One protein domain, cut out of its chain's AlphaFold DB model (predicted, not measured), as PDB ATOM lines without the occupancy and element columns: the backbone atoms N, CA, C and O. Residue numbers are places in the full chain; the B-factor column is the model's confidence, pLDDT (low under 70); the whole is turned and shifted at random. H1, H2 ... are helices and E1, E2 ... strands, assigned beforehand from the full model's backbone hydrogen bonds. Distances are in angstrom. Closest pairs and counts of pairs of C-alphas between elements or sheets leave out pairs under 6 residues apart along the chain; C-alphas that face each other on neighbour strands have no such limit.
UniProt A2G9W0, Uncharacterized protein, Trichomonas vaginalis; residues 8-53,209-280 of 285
ATOM      1  N   SER A   8      41.899   4.494  29.015       82.31
ATOM      2  CA  SER A   8      40.485   4.130  29.040       82.31
ATOM      3  C   SER A   8      39.990   4.147  30.482       82.31
ATOM      4  O   SER A   8      40.654   3.610  31.367       82.31
ATOM      5  N   VAL A   9      38.838   4.762  30.716       89.50
ATOM      6  CA  VAL A   9      38.205   4.870  32.031       89.50
ATOM      7  C   VAL A   9      36.728   4.531  31.901       89.50
ATOM      8  O   VAL A   9      36.060   4.979  30.971       89.50
ATOM      9  N   ALA A  10      36.228   3.746  32.852       92.06
ATOM     10  CA  ALA A  10      34.803   3.535  33.052       92.06
ATOM     11  C   ALA A  10      34.326   4.448  34.186       92.06
ATOM     12  O   ALA A  10      34.747   4.306  35.335       92.06
ATOM     13  N   PHE A  11      33.464   5.402  33.859       94.69
ATOM     14  CA  PHE A  11      32.735   6.192  34.841       94.69
ATOM     15  C   PHE A  11      31.501   5.402  35.266       94.69
ATOM     16  O   PHE A  11      30.711   5.024  34.407       94.69
ATOM     17  N   SER A  12      31.347   5.146  36.565       95.19
ATOM     18  CA  SER A  12      30.242   4.357  37.120       95.19
ATOM     19  C   SER A  12      29.509   5.145  38.193       95.19
ATOM     20  O   SER A  12      30.154   5.740  39.059       95.19
ATOM     21  N   SER A  13      28.175   5.156  38.154       94.56
ATOM     22  CA  SER A  13      27.357   5.804  39.187       94.56
ATOM     23  C   SER A  13      27.417   5.098  40.544       94.56
ATOM     24  O   SER A  13      26.916   5.644  41.521       94.56
ATOM     25  N   GLU A  14      28.022   3.910  40.619       92.06
ATOM     26  CA  GLU A  14      28.274   3.197  41.880       92.06
ATOM     27  C   GLU A  14      29.458   3.782  42.665       92.06
ATOM     28  O   GLU A  14      29.650   3.474  43.840       92.06
ATOM     29  N   ASN A  15      30.291   4.598  42.012       90.50
ATOM     30  CA  ASN A  15      31.476   5.159  42.639       90.50
ATOM     31  C   ASN A  15      31.058   6.147  43.750       90.50
ATOM     32  O   ASN A  15      30.326   7.094  43.463       90.50
ATOM     33  N   PRO A  16      31.551   5.996  44.996       87.44
ATOM     34  CA  PRO A  16      31.143   6.835  46.126       87.44
ATOM     35  C   PRO A  16      31.480   8.327  45.964       87.44
ATOM     36  O   PRO A  16      30.887   9.166  46.636       87.44
ATOM     37  N   ASP A  17      32.419   8.682  45.081       88.19
ATOM     38  CA  ASP A  17      32.752  10.075  44.763       88.19
ATOM     39  C   ASP A  17      31.768  10.744  43.787       88.19
ATOM     40  O   ASP A  17      31.866  11.957  43.546       88.19
ATOM     41  N   VAL A  18      30.852   9.973  43.194       91.81
ATOM     42  CA  VAL A  18      29.859  10.457  42.235       91.81
ATOM     43  C   VAL A  18      28.694  11.101  42.968       91.81
ATOM     44  O   VAL A  18      28.126  10.554  43.908       91.81
ATOM     45  N   LYS A  19      28.307  12.292  42.506       93.81
ATOM     46  CA  LYS A  19      27.162  13.018  43.059       93.81
ATOM     47  C   LYS A  19      25.938  12.705  42.211       93.81
ATOM     48  O   LYS A  19      25.927  13.024  41.021       93.81
ATOM     49  N   ILE A  20      24.909  12.132  42.824       92.81
ATOM     50  CA  ILE A  20      23.610  11.896  42.187       92.81
ATOM     51  C   ILE A  20      22.601  12.869  42.795       92.81
ATOM     52  O   ILE A  20      22.430  12.915  44.012       92.81
ATOM     53  N   LYS A  21      21.953  13.675  41.950       91.50
ATOM     54  CA  LYS A  21      20.878  14.587  42.355       91.50
ATOM     55  C   LYS A  21      19.746  14.500  41.338       91.50
ATOM     56  O   LYS A  21      19.866  15.034  40.238       91.50
ATOM     57  N   GLY A  22      18.650  13.848  41.718       90.00
ATOM     58  CA  GLY A  22      17.565  13.552  40.786       90.00
ATOM     59  C   GLY A  22      18.062  12.663  39.645       90.00
ATOM     60  O   GLY A  22      18.713  11.653  39.894       90.00
ATOM     61  N   ASN A  23      17.801  13.063  38.402       94.00
ATOM     62  CA  ASN A  23      18.257  12.358  37.201       94.00
ATOM     63  C   ASN A  23      19.668  12.747  36.735       94.00
ATOM     64  O   ASN A  23      20.131  12.236  35.711       94.00
ATOM     65  N   ARG A  24      20.345  13.648  37.461       95.19
ATOM     66  CA  ARG A  24      21.702  14.092  37.145       95.19
ATOM     67  C   ARG A  24      22.744  13.277  37.900       95.19
ATOM     68  O   ARG A  24      22.756  13.261  39.134       95.19
ATOM     69  N   VAL A  25      23.687  12.700  37.162       96.06
ATOM     70  CA  VAL A  25      24.874  12.009  37.683       96.06
ATOM     71  C   VAL A  25      26.112  12.836  37.357       96.06
ATOM     72  O   VAL A  25      26.377  13.120  36.193       96.06
ATOM     73  N   THR A  26      26.877  13.250  38.369       94.94
ATOM     74  CA  THR A  26      28.084  14.077  38.190       94.94
ATOM     75  C   THR A  26      29.344  13.282  38.502       94.94
ATOM     76  O   THR A  26      29.555  12.852  39.636       94.94
ATOM     77  N   PHE A  27      30.204  13.144  37.497       93.62
ATOM     78  CA  PHE A  27      31.468  12.427  37.557       93.62
ATOM     79  C   PHE A  27      32.645  13.392  37.671       93.62
ATOM     80  O   PHE A  27      32.656  14.453  37.044       93.62
ATOM     81  N   LYS A  28      33.677  12.995  38.419       91.06
ATOM     82  CA  LYS A  28      34.978  13.673  38.421       91.06
ATOM     83  C   LYS A  28      35.862  13.076  37.333       91.06
ATOM     84  O   LYS A  28      35.934  11.856  37.195       91.06
ATOM     85  N   PHE A  29      36.569  13.921  36.591       87.19
ATOM     86  CA  PHE A  29      37.617  13.442  35.700       87.19
ATOM     87  C   PHE A  29      38.796  12.884  36.511       87.19
ATOM     88  O   PHE A  29      39.114  13.421  37.577       87.19
ATOM     89  N   PRO A  30      39.487  11.849  36.002       85.56
ATOM     90  CA  PRO A  30      40.743  11.391  36.580       85.56
ATOM     91  C   PRO A  30      41.763  12.531  36.662       85.56
ATOM     92  O   PRO A  30      41.863  13.352  35.747       85.56
ATOM     93  N   THR A  31      42.578  12.549  37.717       79.44
ATOM     94  CA  THR A  31      43.618  13.573  37.913       79.44
ATOM     95  C   THR A  31      44.537  13.691  36.695       79.44
ATOM     96  O   THR A  31      44.786  14.796  36.221       79.44
ATOM     97  N   ASP A  32      44.949  12.570  36.102       74.94
ATOM     98  CA  ASP A  32      45.827  12.555  34.922       74.94
ATOM     99  C   ASP A  32      45.176  13.187  33.678       74.94
ATOM    100  O   ASP A  32      45.855  13.749  32.813       74.94
ATOM    101  N   TRP A  33      43.842  13.157  33.593       78.25
ATOM    102  CA  TRP A  33      43.100  13.819  32.519       78.25
ATOM    103  C   TRP A  33      43.064  15.336  32.730       78.25
ATOM    104  O   TRP A  33      43.081  16.083  31.752       78.25
ATOM    105  N   ILE A  34      43.103  15.794  33.983       72.56
ATOM    106  CA  ILE A  34      43.102  17.211  34.370       72.56
ATOM    107  C   ILE A  34      44.510  17.828  34.272       72.56
ATOM    108  O   ILE A  34      44.641  18.989  33.908       72.56
ATOM    109  N   VAL A  35      45.586  17.093  34.566       60.22
ATOM    110  CA  VAL A  35      46.929  17.691  34.761       60.22
ATOM    111  C   VAL A  35      47.623  18.168  33.462       60.22
ATOM    112  O   VAL A  35      48.523  18.997  33.540       60.22
ATOM    113  N   ASN A  36      47.157  17.795  32.259       54.38
ATOM    114  CA  ASN A  36      47.701  18.314  30.976       54.38
ATOM    115  C   ASN A  36      46.731  19.265  30.232       54.38
ATOM    116  O   ASN A  36      46.247  18.908  29.163       54.38
ATOM    117  N   ILE A  37      46.372  20.426  30.793       52.47
ATOM    118  CA  ILE A  37      45.364  21.361  30.217       52.47
ATOM    119  C   ILE A  37      45.892  22.237  29.057       52.47
ATOM    120  O   ILE A  37      45.114  22.921  28.398       52.47
ATOM    121  N   ASN A  38      47.189  22.190  28.747       52.81
ATOM    122  CA  ASN A  38      47.778  23.034  27.695       52.81
ATOM    123  C   ASN A  38      47.646  22.464  26.268       52.81
ATOM    124  O   ASN A  38      48.014  23.146  25.316       52.81
ATOM    125  N   GLU A  39      47.124  21.246  26.106       61.28
ATOM    126  CA  GLU A  39      46.919  20.587  24.807       61.28
ATOM    127  C   GLU A  39      45.423  20.373  24.549       61.28
ATOM    128  O   GLU A  39      44.659  20.122  25.487       61.28
ATOM    129  N   GLU A  40      44.979  20.457  23.288       69.44
ATOM    130  CA  GLU A  40      43.592  20.122  22.967       69.44
ATOM    131  C   GLU A  40      43.347  18.634  23.242       69.44
ATOM    132  O   GLU A  40      43.961  17.744  22.650       69.44
ATOM    133  N   LYS A  41      42.423  18.361  24.159       77.38
ATOM    134  CA  LYS A  41      42.054  17.005  24.550       77.38
ATOM    135  C   LYS A  41      40.665  16.665  24.063       77.38
ATOM    136  O   LYS A  41      39.748  17.486  24.127       77.38
ATOM    137  N   TYR A  42      40.512  15.421  23.642       82.50
ATOM    138  CA  TYR A  42      39.239  14.861  23.229       82.50
ATOM    139  C   TYR A  42      38.907  13.676  24.124       82.50
ATOM    140  O   TYR A  42      39.766  12.844  24.412       82.50
ATOM    141  N   ILE A  43      37.655  13.593  24.558       85.94
ATOM    142  CA  ILE A  43      37.105  12.400  25.191       85.94
ATOM    143  C   ILE A  43      36.324  11.618  24.138       85.94
ATOM    144  O   ILE A  43      35.394  12.141  23.526       85.94
ATOM    145  N   GLY A  44      36.729  10.376  23.894       89.19
ATOM    146  CA  GLY A  44      36.010   9.434  23.046       89.19
ATOM    147  C   GLY A  44      35.145   8.517  23.893       89.19
ATOM    148  O   GLY A  44      35.685   7.651  24.569       89.19
ATOM    149  N   ILE A  45      33.825   8.682  23.855       92.06
ATOM    150  CA  ILE A  45      32.882   7.763  24.501       92.06
ATOM    151  C   ILE A  45      32.728   6.526  23.617       92.06
ATOM    152  O   ILE A  45      32.321   6.642  22.460       92.06
ATOM    153  N   THR A  46      33.033   5.351  24.161       92.19
ATOM    154  CA  THR A  46      32.978   4.057  23.461       92.19
ATOM    155  C   THR A  46      31.742   3.248  23.836       92.19
ATOM    156  O   THR A  46      31.240   2.478  23.018       92.19
ATOM    157  N   ASN A  47      31.221   3.428  25.050       94.62
ATOM    158  CA  ASN A  47      30.049   2.706  25.523       94.62
ATOM    159  C   ASN A  47      29.268   3.529  26.552       94.62
ATOM    160  O   ASN A  47      29.850   4.298  27.314       94.62
ATOM    161  N   MET A  48      27.948   3.359  26.567       95.88
ATOM    162  CA  MET A  48      27.045   3.976  27.538       95.88
ATOM    163  C   MET A  48      25.927   2.986  27.834       95.88
ATOM    164  O   MET A  48      25.164   2.637  26.933       95.88
ATOM    165  N   TYR A  49      25.816   2.523  29.071       95.25
ATOM    166  CA  TYR A  49      24.843   1.500  29.445       95.25
ATOM    167  C   TYR A  49      24.401   1.657  30.894       95.25
ATOM    168  O   TYR A  49      25.073   2.305  31.688       95.25
ATOM    169  N   ILE A  50      23.254   1.071  31.229       93.88
ATOM    170  CA  ILE A  50      22.819   0.927  32.618       93.88
ATOM    171  C   ILE A  50      22.802  -0.564  32.932       93.88
ATOM    172  O   ILE A  50      22.141  -1.330  32.220       93.88
ATOM    173  N   THR A  51      23.526  -0.982  33.968       91.88
ATOM    174  CA  THR A  51      23.381  -2.330  34.513       91.88
ATOM    175  C   THR A  51      22.092  -2.399  35.309       91.88
ATOM    176  O   THR A  51      21.751  -1.503  36.080       91.88
ATOM    177  N   ARG A  52      21.351  -3.476  35.079       91.00
ATOM    178  CA  ARG A  52      20.095  -3.749  35.760       91.00
ATOM    179  C   ARG A  52      20.332  -4.864  36.754       91.00
ATOM    180  O   ARG A  52      20.605  -5.992  36.349       91.00
ATOM    181  N   ALA A  53      20.242  -4.554  38.038       90.44
ATOM    182  CA  ALA A  53      20.410  -5.557  39.070       90.44
ATOM    183  C   ALA A  53      19.301  -6.604  38.995       90.44
ATOM    184  O   ALA A  53      18.142  -6.293  38.681       90.44
ATOM    185  N   ALA A 209      17.861   4.932  28.408       94.94
ATOM    186  CA  ALA A 209      17.784   6.328  28.807       94.94
ATOM    187  C   ALA A 209      18.420   7.203  27.726       94.94
ATOM    188  O   ALA A 209      19.445   6.836  27.147       94.94
ATOM    189  N   ILE A 210      17.809   8.351  27.462       95.25
ATOM    190  CA  ILE A 210      18.376   9.453  26.687       95.25
ATOM    191  C   ILE A 210      19.357  10.186  27.594       95.25
ATOM    192  O   ILE A 210      19.017  10.505  28.730       95.25
ATOM    193  N   LEU A 211      20.571  10.419  27.105       95.31
ATOM    194  CA  LEU A 211      21.653  11.021  27.865       95.31
ATOM    195  C   LEU A 211      22.019  12.390  27.296       95.31
ATOM    196  O   LEU A 211      22.353  12.512  26.111       95.31
ATOM    197  N   TYR A 212      22.041  13.384  28.175       93.69
ATOM    198  CA  TYR A 212      22.546  14.732  27.912       93.69
ATOM    199  C   TYR A 212      23.749  15.023  28.798       93.69
ATOM    200  O   TYR A 212      23.864  14.459  29.884       93.69
ATOM    201  N   SER A 213      24.671  15.866  28.343       92.00
ATOM    202  CA  SER A 213      25.888  16.168  29.091       92.00
ATOM    203  C   SER A 213      26.537  17.482  28.683       92.00
ATOM    204  O   SER A 213      26.665  17.778  27.493       92.00
ATOM    205  N   ASN A 214      27.145  18.166  29.657       87.31
ATOM    206  CA  ASN A 214      28.034  19.305  29.407       87.31
ATOM    207  C   ASN A 214      29.334  18.961  28.654       87.31
ATOM    208  O   ASN A 214      30.111  19.868  28.352       87.31
ATOM    209  N   LEU A 215      29.594  17.686  28.337       83.56
ATOM    210  CA  LEU A 215      30.668  17.293  27.417       83.56
ATOM    211  C   LEU A 215      30.445  17.826  25.992       83.56
ATOM    212  O   LEU A 215      31.397  18.020  25.244       83.56
ATOM    213  N   SER A 216      29.198  18.070  25.604       65.75
ATOM    214  CA  SER A 216      28.777  18.173  24.205       65.75
ATOM    215  C   SER A 216      28.590  19.610  23.692       65.75
ATOM    216  O   SER A 216      27.780  19.887  22.812       65.75
ATOM    217  N   LYS A 217      29.370  20.560  24.217       63.19
ATOM    218  CA  LYS A 217      29.254  21.985  23.867       63.19
ATOM    219  C   LYS A 217      29.322  22.207  22.341       63.19
ATOM    220  O   LYS A 217      30.392  22.080  21.749       63.19
ATOM    221  N   GLY A 218      28.191  22.572  21.725       54.38
ATOM    222  CA  GLY A 218      28.076  22.877  20.291       54.38
ATOM    223  C   GLY A 218      27.292  21.876  19.425       54.38
ATOM    224  O   GLY A 218      27.199  22.110  18.223       54.38
ATOM    225  N   VAL A 219      26.719  20.800  19.983       54.69
ATOM    226  CA  VAL A 219      25.687  19.974  19.308       54.69
ATOM    227  C   VAL A 219      24.271  20.359  19.762       54.69
ATOM    228  O   VAL A 219      24.119  21.009  20.798       54.69
ATOM    229  N   GLU A 220      23.244  19.978  18.989       50.34
ATOM    230  CA  GLU A 220      21.830  20.218  19.327       50.34
ATOM    231  C   GLU A 220      21.529  19.758  20.768       50.34
ATOM    232  O   GLU A 220      21.644  18.579  21.104       50.34
ATOM    233  N   ASN A 221      21.176  20.720  21.625       59.59
ATOM    234  CA  ASN A 221      20.668  20.540  22.990       59.59
ATOM    235  C   ASN A 221      21.508  19.682  23.952       59.59
ATOM    236  O   ASN A 221      20.952  19.046  24.835       59.59
ATOM    237  N   GLU A 222      22.833  19.677  23.832       78.44
ATOM    238  CA  GLU A 222      23.731  18.951  24.746       78.44
ATOM    239  C   GLU A 222      23.544  17.405  24.781       78.44
ATOM    240  O   GLU A 222      23.899  16.732  25.754       78.44
ATOM    241  N   PHE A 223      22.982  16.808  23.723       89.31
ATOM    242  CA  PHE A 223      22.707  15.368  23.617       89.31
ATOM    243  C   PHE A 223      23.966  14.535  23.322       89.31
ATOM    244  O   PHE A 223      24.700  14.815  22.372       89.31
ATOM    245  N   ILE A 224      24.185  13.438  24.064       90.75
ATOM    246  CA  ILE A 224      25.323  12.524  23.831       90.75
ATOM    247  C   ILE A 224      24.928  11.133  23.330       90.75
ATOM    248  O   ILE A 224      25.773  10.415  22.784       90.75
ATOM    249  N   GLY A 225      23.658  10.737  23.420       91.31
ATOM    250  CA  GLY A 225      23.158   9.461  22.898       91.31
ATOM    251  C   GLY A 225      22.163   8.766  23.820       91.31
ATOM    252  O   GLY A 225      21.654   9.354  24.762       91.31
ATOM    253  N   HIS A 226      21.911   7.489  23.544       93.94
ATOM    254  CA  HIS A 226      21.097   6.622  24.396       93.94
ATOM    255  C   HIS A 226      21.973   5.576  25.074       93.94
ATOM    256  O   HIS A 226      22.993   5.173  24.502       93.94
ATOM    257  N   THR A 227      21.544   5.088  26.235       94.81
ATOM    258  CA  THR A 227      22.114   3.871  26.817       94.81
ATOM    259  C   THR A 227      21.785   2.663  25.941       94.81
ATOM    260  O   THR A 227      20.726   2.592  25.316       94.81
ATOM    261  N   ARG A 228      22.712   1.709  25.847       90.94
ATOM    262  CA  ARG A 228      22.612   0.533  24.972       90.94
ATOM    263  C   ARG A 228      23.053  -0.724  25.709       90.94
ATOM    264  O   ARG A 228      23.700  -0.654  26.742       90.94
ATOM    265  N   THR A 229      22.689  -1.884  25.173       84.56
ATOM    266  CA  THR A 229      23.199  -3.187  25.637       84.56
ATOM    267  C   THR A 229      24.482  -3.599  24.920       84.56
ATOM    268  O   THR A 229      25.143  -4.545  25.336       84.56
ATOM    269  N   THR A 230      24.839  -2.900  23.842       86.06
ATOM    270  CA  THR A 230      26.040  -3.146  23.048       86.06
ATOM    271  C   THR A 230      26.878  -1.873  22.930       86.06
ATOM    272  O   THR A 230      26.311  -0.771  22.955       86.06
ATOM    273  N   PRO A 231      28.210  -2.003  22.774       86.81
ATOM    274  CA  PRO A 231      29.092  -0.863  22.552       86.81
ATOM    275  C   PRO A 231      28.665   0.005  21.367       86.81
ATOM    276  O   PRO A 231      27.988  -0.451  20.437       86.81
ATOM    277  N   LEU A 232      29.090   1.269  21.375       87.19
ATOM    278  CA  LEU A 232      28.843   2.155  20.246       87.19
ATOM    279  C   LEU A 232      29.597   1.636  19.012       87.19
ATOM    280  O   LEU A 232      30.776   1.299  19.120       87.19
ATOM    281  N   PRO A 233      28.958   1.607  17.826       85.12
ATOM    282  CA  PRO A 233      29.619   1.143  16.609       85.12
ATOM    283  C   PRO A 233      30.800   2.042  16.223       85.12
ATOM    284  O   PRO A 233      31.791   1.554  15.695       85.12
ATOM    285  N   ASN A 234      30.702   3.340  16.527       85.62
ATOM    286  CA  ASN A 234      31.786   4.305  16.407       85.62
ATOM    287  C   ASN A 234      31.857   5.127  17.700       85.62
ATOM    288  O   ASN A 234      30.801   5.585  18.161       85.62
ATOM    289  N   PRO A 235      33.053   5.357  18.269       86.62
ATOM    290  CA  PRO A 235      33.195   6.236  19.418       86.62
ATOM    291  C   PRO A 235      32.719   7.657  19.101       86.62
ATOM    292  O   PRO A 235      32.937   8.170  18.001       86.62
ATOM    293  N   LYS A 236      32.079   8.307  20.076       88.62
ATOM    294  CA  LYS A 236      31.675   9.715  19.973       88.62
ATOM    295  C   LYS A 236      32.718  10.601  20.635       88.62
ATOM    296  O   LYS A 236      33.009  10.412  21.813       88.62
ATOM    297  N   TYR A 237      33.262  11.560  19.891       86.81
ATOM    298  CA  TYR A 237      34.346  12.419  20.360       86.81
ATOM    299  C   TYR A 237      33.848  13.804  20.749       86.81
ATOM    300  O   TYR A 237      33.154  14.459  19.976       86.81
ATOM    301  N   TYR A 238      34.267  14.261  21.924       84.50
ATOM    302  CA  TYR A 238      33.932  15.578  22.447       84.50
ATOM    303  C   TYR A 238      35.200  16.317  22.853       84.50
ATOM    304  O   TYR A 238      36.082  15.749  23.498       84.50
ATOM    305  N   LYS A 239      35.304  17.589  22.467       80.56
ATOM    306  CA  LYS A 239      36.436  18.438  22.836       80.56
ATOM    307  C   LYS A 239      36.287  18.869  24.290       80.56
ATOM    308  O   LYS A 239      35.299  19.504  24.653       80.56
ATOM    309  N   LEU A 240      37.284  18.576  25.116       76.25
ATOM    310  CA  LEU A 240      37.332  19.077  26.484       76.25
ATOM    311  C   LEU A 240      37.803  20.536  26.456       76.25
ATOM    312  O   LEU A 240      38.936  20.827  26.077       76.25
ATOM    313  N   THR A 241      36.926  21.470  26.829       62.31
ATOM    314  CA  THR A 241      37.258  22.901  26.907       62.31
ATOM    315  C   THR A 241      37.463  23.335  28.362       62.31
ATOM    316  O   THR A 241      36.532  23.232  29.158       62.31
ATOM    317  N   GLY A 242      38.633  23.893  28.699       59.75
ATOM    318  CA  GLY A 242      38.886  24.578  29.979       59.75
ATOM    319  C   GLY A 242      39.311  23.687  31.160       59.75
ATOM    320  O   GLY A 242      39.612  22.511  31.001       59.75
ATOM    321  N   PHE A 243      39.332  24.272  32.365       61.81
ATOM    322  CA  PHE A 243      39.742  23.640  33.636       61.81
ATOM    323  C   PHE A 243      38.666  22.734  34.269       61.81
ATOM    324  O   PHE A 243      38.655  22.544  35.489       61.81
ATOM    325  N   ASN A 244      37.725  22.211  33.478       67.81
ATOM    326  CA  ASN A 244      36.617  21.417  34.005       67.81
ATOM    327  C   ASN A 244      37.157  20.140  34.660       67.81
ATOM    328  O   ASN A 244      37.808  19.323  34.013       67.81
ATOM    329  N   ARG A 245      36.890  19.981  35.959       81.50
ATOM    330  CA  ARG A 245      37.276  18.796  36.747       81.50
ATOM    331  C   ARG A 245      36.159  17.767  36.854       81.50
ATOM    332  O   ARG A 245      36.403  16.654  37.304       81.50
ATOM    333  N   GLU A 246      34.950  18.146  36.462       88.38
ATOM    334  CA  GLU A 246      33.747  17.329  36.551       88.38
ATOM    335  C   GLU A 246      32.936  17.468  35.256       88.38
ATOM    336  O   GLU A 246      32.995  18.498  34.575       88.38
ATOM    337  N   PHE A 247      32.159  16.439  34.938       89.88
ATOM    338  CA  PHE A 247      31.115  16.478  33.921       89.88
ATOM    339  C   PHE A 247      29.854  15.815  34.472       89.88
ATOM    340  O   PHE A 247      29.928  14.987  35.381       89.88
ATOM    341  N   TRP A 248      28.695  16.196  33.949       93.06
ATOM    342  CA  TRP A 248      27.416  15.634  34.373       93.06
ATOM    343  C   TRP A 248      26.713  14.927  33.223       93.06
ATOM    344  O   TRP A 248      26.938  15.257  32.058       93.06
ATOM    345  N   ILE A 249      25.873  13.959  33.575       95.25
ATOM    346  CA  ILE A 249      24.943  13.262  32.694       95.25
ATOM    347  C   ILE A 249      23.529  13.456  33.238       95.25
ATOM    348  O   ILE A 249      23.287  13.100  34.389       95.25
ATOM    349  N   ASP A 250      22.616  13.969  32.420       95.31
ATOM    350  CA  ASP A 250      21.178  13.927  32.698       95.31
ATOM    351  C   ASP A 250      20.540  12.762  31.955       95.31
ATOM    352  O   ASP A 250      20.835  12.532  30.779       95.31
ATOM    353  N   MET A 251      19.660  12.040  32.646       96.12
ATOM    354  CA  MET A 251      18.965  10.870  32.115       96.12
ATOM    355  C   MET A 251      17.468  11.144  31.953       96.12
ATOM    356  O   MET A 251      16.816  11.597  32.896       96.12
ATOM    357  N   PHE A 252      16.919  10.817  30.785       95.25
ATOM    358  CA  PHE A 252      15.484  10.899  30.487       95.25
ATOM    359  C   PHE A 252      14.973   9.602  29.856       95.25
ATOM    360  O   PHE A 252      15.755   8.844  29.277       95.25
ATOM    361  N   SER A 253      13.675   9.316  29.977       94.38
ATOM    362  CA  SER A 253      13.080   8.106  29.402       94.38
ATOM    363  C   SER A 253      13.060   8.171  27.872       94.38
ATOM    364  O   SER A 253      12.918   9.228  27.261       94.38
ATOM    365  N   THR A 254      13.190   7.014  27.221       93.19
ATOM    366  CA  THR A 254      12.965   6.893  25.772       93.19
ATOM    367  C   THR A 254      11.488   6.812  25.382       93.19
ATOM    368  O   THR A 254      11.193   6.845  24.194       93.19
ATOM    369  N   HIS A 255      10.565   6.639  26.333       91.75
ATOM    370  CA  HIS A 255       9.123   6.670  26.039       91.75
ATOM    371  C   HIS A 255       8.551   8.075  26.127       91.75
ATOM    372  O   HIS A 255       7.732   8.454  25.298       91.75
ATOM    373  N   ASP A 256       9.003   8.818  27.132       92.50
ATOM    374  CA  ASP A 256       8.667  10.213  27.347       92.50
ATOM    375  C   ASP A 256       9.967  10.988  27.557       92.50
ATOM    376  O   ASP A 256      10.649  10.839  28.574       92.50
ATOM    377  N   HIS A 257      10.324  11.799  26.563       90.81
ATOM    378  CA  HIS A 257      11.596  12.515  26.525       90.81
ATOM    379  C   HIS A 257      11.688  13.634  27.571       90.81
ATOM    380  O   HIS A 257      12.793  14.106  27.839       90.81
ATOM    381  N   ASN A 258      10.560  14.040  28.163       91.50
ATOM    382  CA  ASN A 258      10.511  15.023  29.240       91.50
ATOM    383  C   ASN A 258      10.574  14.362  30.624       91.50
ATOM    384  O   ASN A 258      10.872  15.038  31.607       91.50
ATOM    385  N   CYS A 259      10.331  13.049  30.715       94.62
ATOM    386  CA  CYS A 259      10.353  12.324  31.979       94.62
ATOM    387  C   CYS A 259      11.800  12.032  32.423       94.62
ATOM    388  O   CYS A 259      12.504  11.255  31.762       94.62
ATOM    389  N   PRO A 260      12.264  12.588  33.557       94.56
ATOM    390  CA  PRO A 260      13.562  12.275  34.135       94.56
ATOM    391  C   PRO A 260      13.622  10.812  34.599       94.56
ATOM    392  O   PRO A 260      12.631  10.238  35.050       94.56
ATOM    393  N   VAL A 261      14.804  10.199  34.506       94.62
ATOM    394  CA  VAL A 261      15.057   8.835  34.999       94.62
ATOM    395  C   VAL A 261      15.733   8.885  36.365       94.62
ATOM    396  O   VAL A 261      16.850   9.387  36.492       94.62
ATOM    397  N   PHE A 262      15.085   8.292  37.368       92.88
ATOM    398  CA  PHE A 262      15.624   8.131  38.719       92.88
ATOM    399  C   PHE A 262      16.013   6.672  38.957       92.88
ATOM    400  O   PHE A 262      15.156   5.800  39.075       92.88
ATOM    401  N   LEU A 263      17.315   6.384  39.008       92.44
ATOM    402  CA  LEU A 263      17.775   5.042  39.367       92.44
ATOM    403  C   LEU A 263      17.403   4.738  40.831       92.44
ATOM    404  O   LEU A 263      17.459   5.654  41.657       92.44
ATOM    405  N   PRO A 264      17.058   3.480  41.172       91.94
ATOM    406  CA  PRO A 264      16.754   3.102  42.544       91.94
ATOM    407  C   PRO A 264      17.847   3.531  43.537       91.94
ATOM    408  O   PRO A 264      19.041   3.398  43.243       91.94
ATOM    409  N   PRO A 265      17.463   4.018  44.731       89.62
ATOM    410  CA  PRO A 265      18.382   4.666  45.669       89.62
ATOM    411  C   PRO A 265      19.368   3.701  46.342       89.62
ATOM    412  O   PRO A 265      20.277   4.137  47.036       89.62
ATOM    413  N   ASP A 266      19.210   2.393  46.150       91.19
ATOM    414  CA  ASP A 266      20.088   1.369  46.715       91.19
ATOM    415  C   ASP A 266      21.338   1.081  45.875       91.19
ATOM    416  O   ASP A 266      22.082   0.151  46.187       91.19
ATOM    417  N   HIS A 267      21.565   1.866  44.817       88.12
ATOM    418  CA  HIS A 267      22.766   1.830  43.981       88.12
ATOM    419  C   HIS A 267      23.055   0.472  43.323       88.12
ATOM    420  O   HIS A 267      24.191   0.220  42.931       88.12
ATOM    421  N   LYS A 268      22.061  -0.420  43.187       91.50
ATOM    422  CA  LYS A 268      22.275  -1.693  42.473       91.50
ATOM    423  C   LYS A 268      22.140  -1.545  40.955       91.50
ATOM    424  O   LYS A 268      22.777  -2.287  40.214       91.50
ATOM    425  N   ASP A 269      21.282  -0.635  40.491       92.19
ATOM    426  CA  ASP A 269      21.195  -0.289  39.071       92.19
ATOM    427  C   ASP A 269      22.130   0.898  38.795       92.19
ATOM    428  O   ASP A 269      21.986   1.952  39.418       92.19
ATOM    429  N   CYS A 270      23.089   0.734  37.879       93.56
ATOM    430  CA  CYS A 270      24.202   1.674  37.731       93.56
ATOM    431  C   CYS A 270      24.393   2.137  36.290       93.56
ATOM    432  O   CYS A 270      24.437   1.325  35.367       93.56
ATOM    433  N   LEU A 271      24.567   3.443  36.096       96.44
ATOM    434  CA  LEU A 271      25.000   4.030  34.834       96.44
ATOM    435  C   LEU A 271      26.513   3.853  34.670       96.44
ATOM    436  O   LEU A 271      27.280   4.265  35.538       96.44
ATOM    437  N   TYR A 272      26.923   3.344  33.509       96.06
ATOM    438  CA  TYR A 272      28.310   3.259  33.071       96.06
ATOM    439  C   TYR A 272      28.535   4.058  31.790       96.06
ATOM    440  O   TYR A 272      27.778   3.935  30.823       96.06
ATOM    441  N   ILE A 273      29.622   4.827  31.767       95.81
ATOM    442  CA  ILE A 273      30.152   5.507  30.584       95.81
ATOM    443  C   ILE A 273      31.606   5.074  30.410       95.81
ATOM    444  O   ILE A 273      32.466   5.416  31.221       95.81
ATOM    445  N   GLU A 274      31.896   4.329  29.350       94.50
ATOM    446  CA  GLU A 274      33.267   3.978  28.984       94.50
ATOM    447  C   GLU A 274      33.810   5.032  28.030       94.50
ATOM    448  O   GLU A 274      33.187   5.351  27.011       94.50
ATOM    449  N   ALA A 275      34.971   5.582  28.369       91.50
ATOM    450  CA  ALA A 275      35.576   6.653  27.608       91.50
ATOM    451  C   ALA A 275      37.099   6.550  27.548       91.50
ATOM    452  O   ALA A 275      37.749   5.985  28.423       91.50
ATOM    453  N   GLN A 276      37.670   7.149  26.509       89.31
ATOM    454  CA  GLN A 276      39.104   7.210  26.267       89.31
ATOM    455  C   GLN A 276      39.550   8.658  26.136       89.31
ATOM    456  O   GLN A 276      38.911   9.443  25.433       89.31
ATOM    457  N   LEU A 277      40.667   9.003  26.774       85.44
ATOM    458  CA  LEU A 277      41.320  10.285  26.539       85.44
ATOM    459  C   LEU A 277      42.220  10.202  25.305       85.44
ATOM    460  O   LEU A 277      43.066   9.312  25.198       85.44
ATOM    461  N   LEU A 278      42.067  11.169  24.408       79.00
ATOM    462  CA  LEU A 278      42.907  11.358  23.235       79.00
ATOM    463  C   LEU A 278      43.580  12.729  23.302       79.00
ATOM    464  O   LEU A 278      42.915  13.749  23.496       79.00
ATOM    465  N   ASN A 279      44.896  12.745  23.099       71.50
ATOM    466  CA  ASN A 279      45.661  13.979  22.955       71.50
ATOM    467  C   ASN A 279      45.727  14.365  21.473       71.50
ATOM    468  O   ASN A 279      45.972  13.509  20.619       71.50
ATOM    469  N   SER A 280      45.573  15.653  21.160       57.47
ATOM    470  CA  SER A 280      45.802  16.188  19.816       57.47
ATOM    471  C   SER A 280      47.297  16.315  19.502       57.47
ATOM    472  O   SER A 280      47.776  17.380  19.116       57.47
TER     473      SER A 280
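AT A GLANCE: This is residues 8 to 53 and 209 to 280 of the 285 residues of an uncharacterized protein of Trichomonas vaginalis (UniProt A2G9W0). Two twisted sheets stand face to face as a sandwich, one of E2, E3, E8, E5 and E6, the other of E1, E9, E4 and E7, with their strands at 32 degrees to each other. The short helix H1 lies near one end of the sandwich, and residues 254 to 269, with no named element, lead from E8 in the one sheet to E9 in the other at the opposite end. The printed part has 118 residues with nine named strands and one named helix, in the order E1 E2 E3 H1 E4 E5 E6 E7 E8 E9. Both sheets are antiparallel throughout, and the class is mostly strand. The whole is compact, with a radius of gyration of the C-alphas of 13.9 A and spans of 40 by 30 by 23 A.

HOW THE PARTS SIT: E1, residues 8 to 12, is an edge strand and antiparallel to E9, residues 270 to 279, with N 9 and O 275 2.8 A apart. E9 is antiparallel to E4, residues 41 to 51, at 163 degrees, with N 44 and O 276 2.8 A apart. E4 bends by 51 degrees at residue 46. E7, residues 236 to 240, is the other edge strand, antiparallel to E4 at 128 degrees, with N 43 and O 238 2.9 A apart. In the other sheet E2, residues 19 to 21, and E3, residues 24 to 28, form a hairpin, with N 26 and O 19 2.8 A apart. E3 is antiparallel to E8, residues 246 to 253, with N 25 and O 249 2.8 A apart. E8 is antiparallel to E5, residues 209 to 213, with N 210 and O 252 2.8 A apart. E5 and E6, residues 223 to 226, form a hairpin, with N 211 and O 225 2.8 A apart. These N and O pairs are within hydrogen-bond range. Between the sheets, the closest C-alphas of E1 and E3 are those of Phe 11 and Phe 27, 6.9 A apart. H1, residues 31 to 35, only grazes the sheet of E1 with its residues 32 to 34; its one O i to N i+4 pair is within hydrogen-bond range.

IN THESE COORDINATES: E1 begins at C-alpha 8, (40.485, 4.130, 29.040). E4 is 28.7 A long, E8 23.7 A and E9 28.8 A, from first to last C-alpha. E9 ends at C-alpha 279, (45.661, 13.979, 22.955).

THE WHOLE: The C-alphas of Asn 38 and His 255, the two farthest apart, are 42.0 A from each other. Residues 54 to 208 are not printed, and C-alphas 53 and 209 are 15.9 A apart across the cut. The link E8 to E9 is long. The model's pLDDT is under 70 at residues 35 to 40, 216 to 221, 241 to 244 and 280.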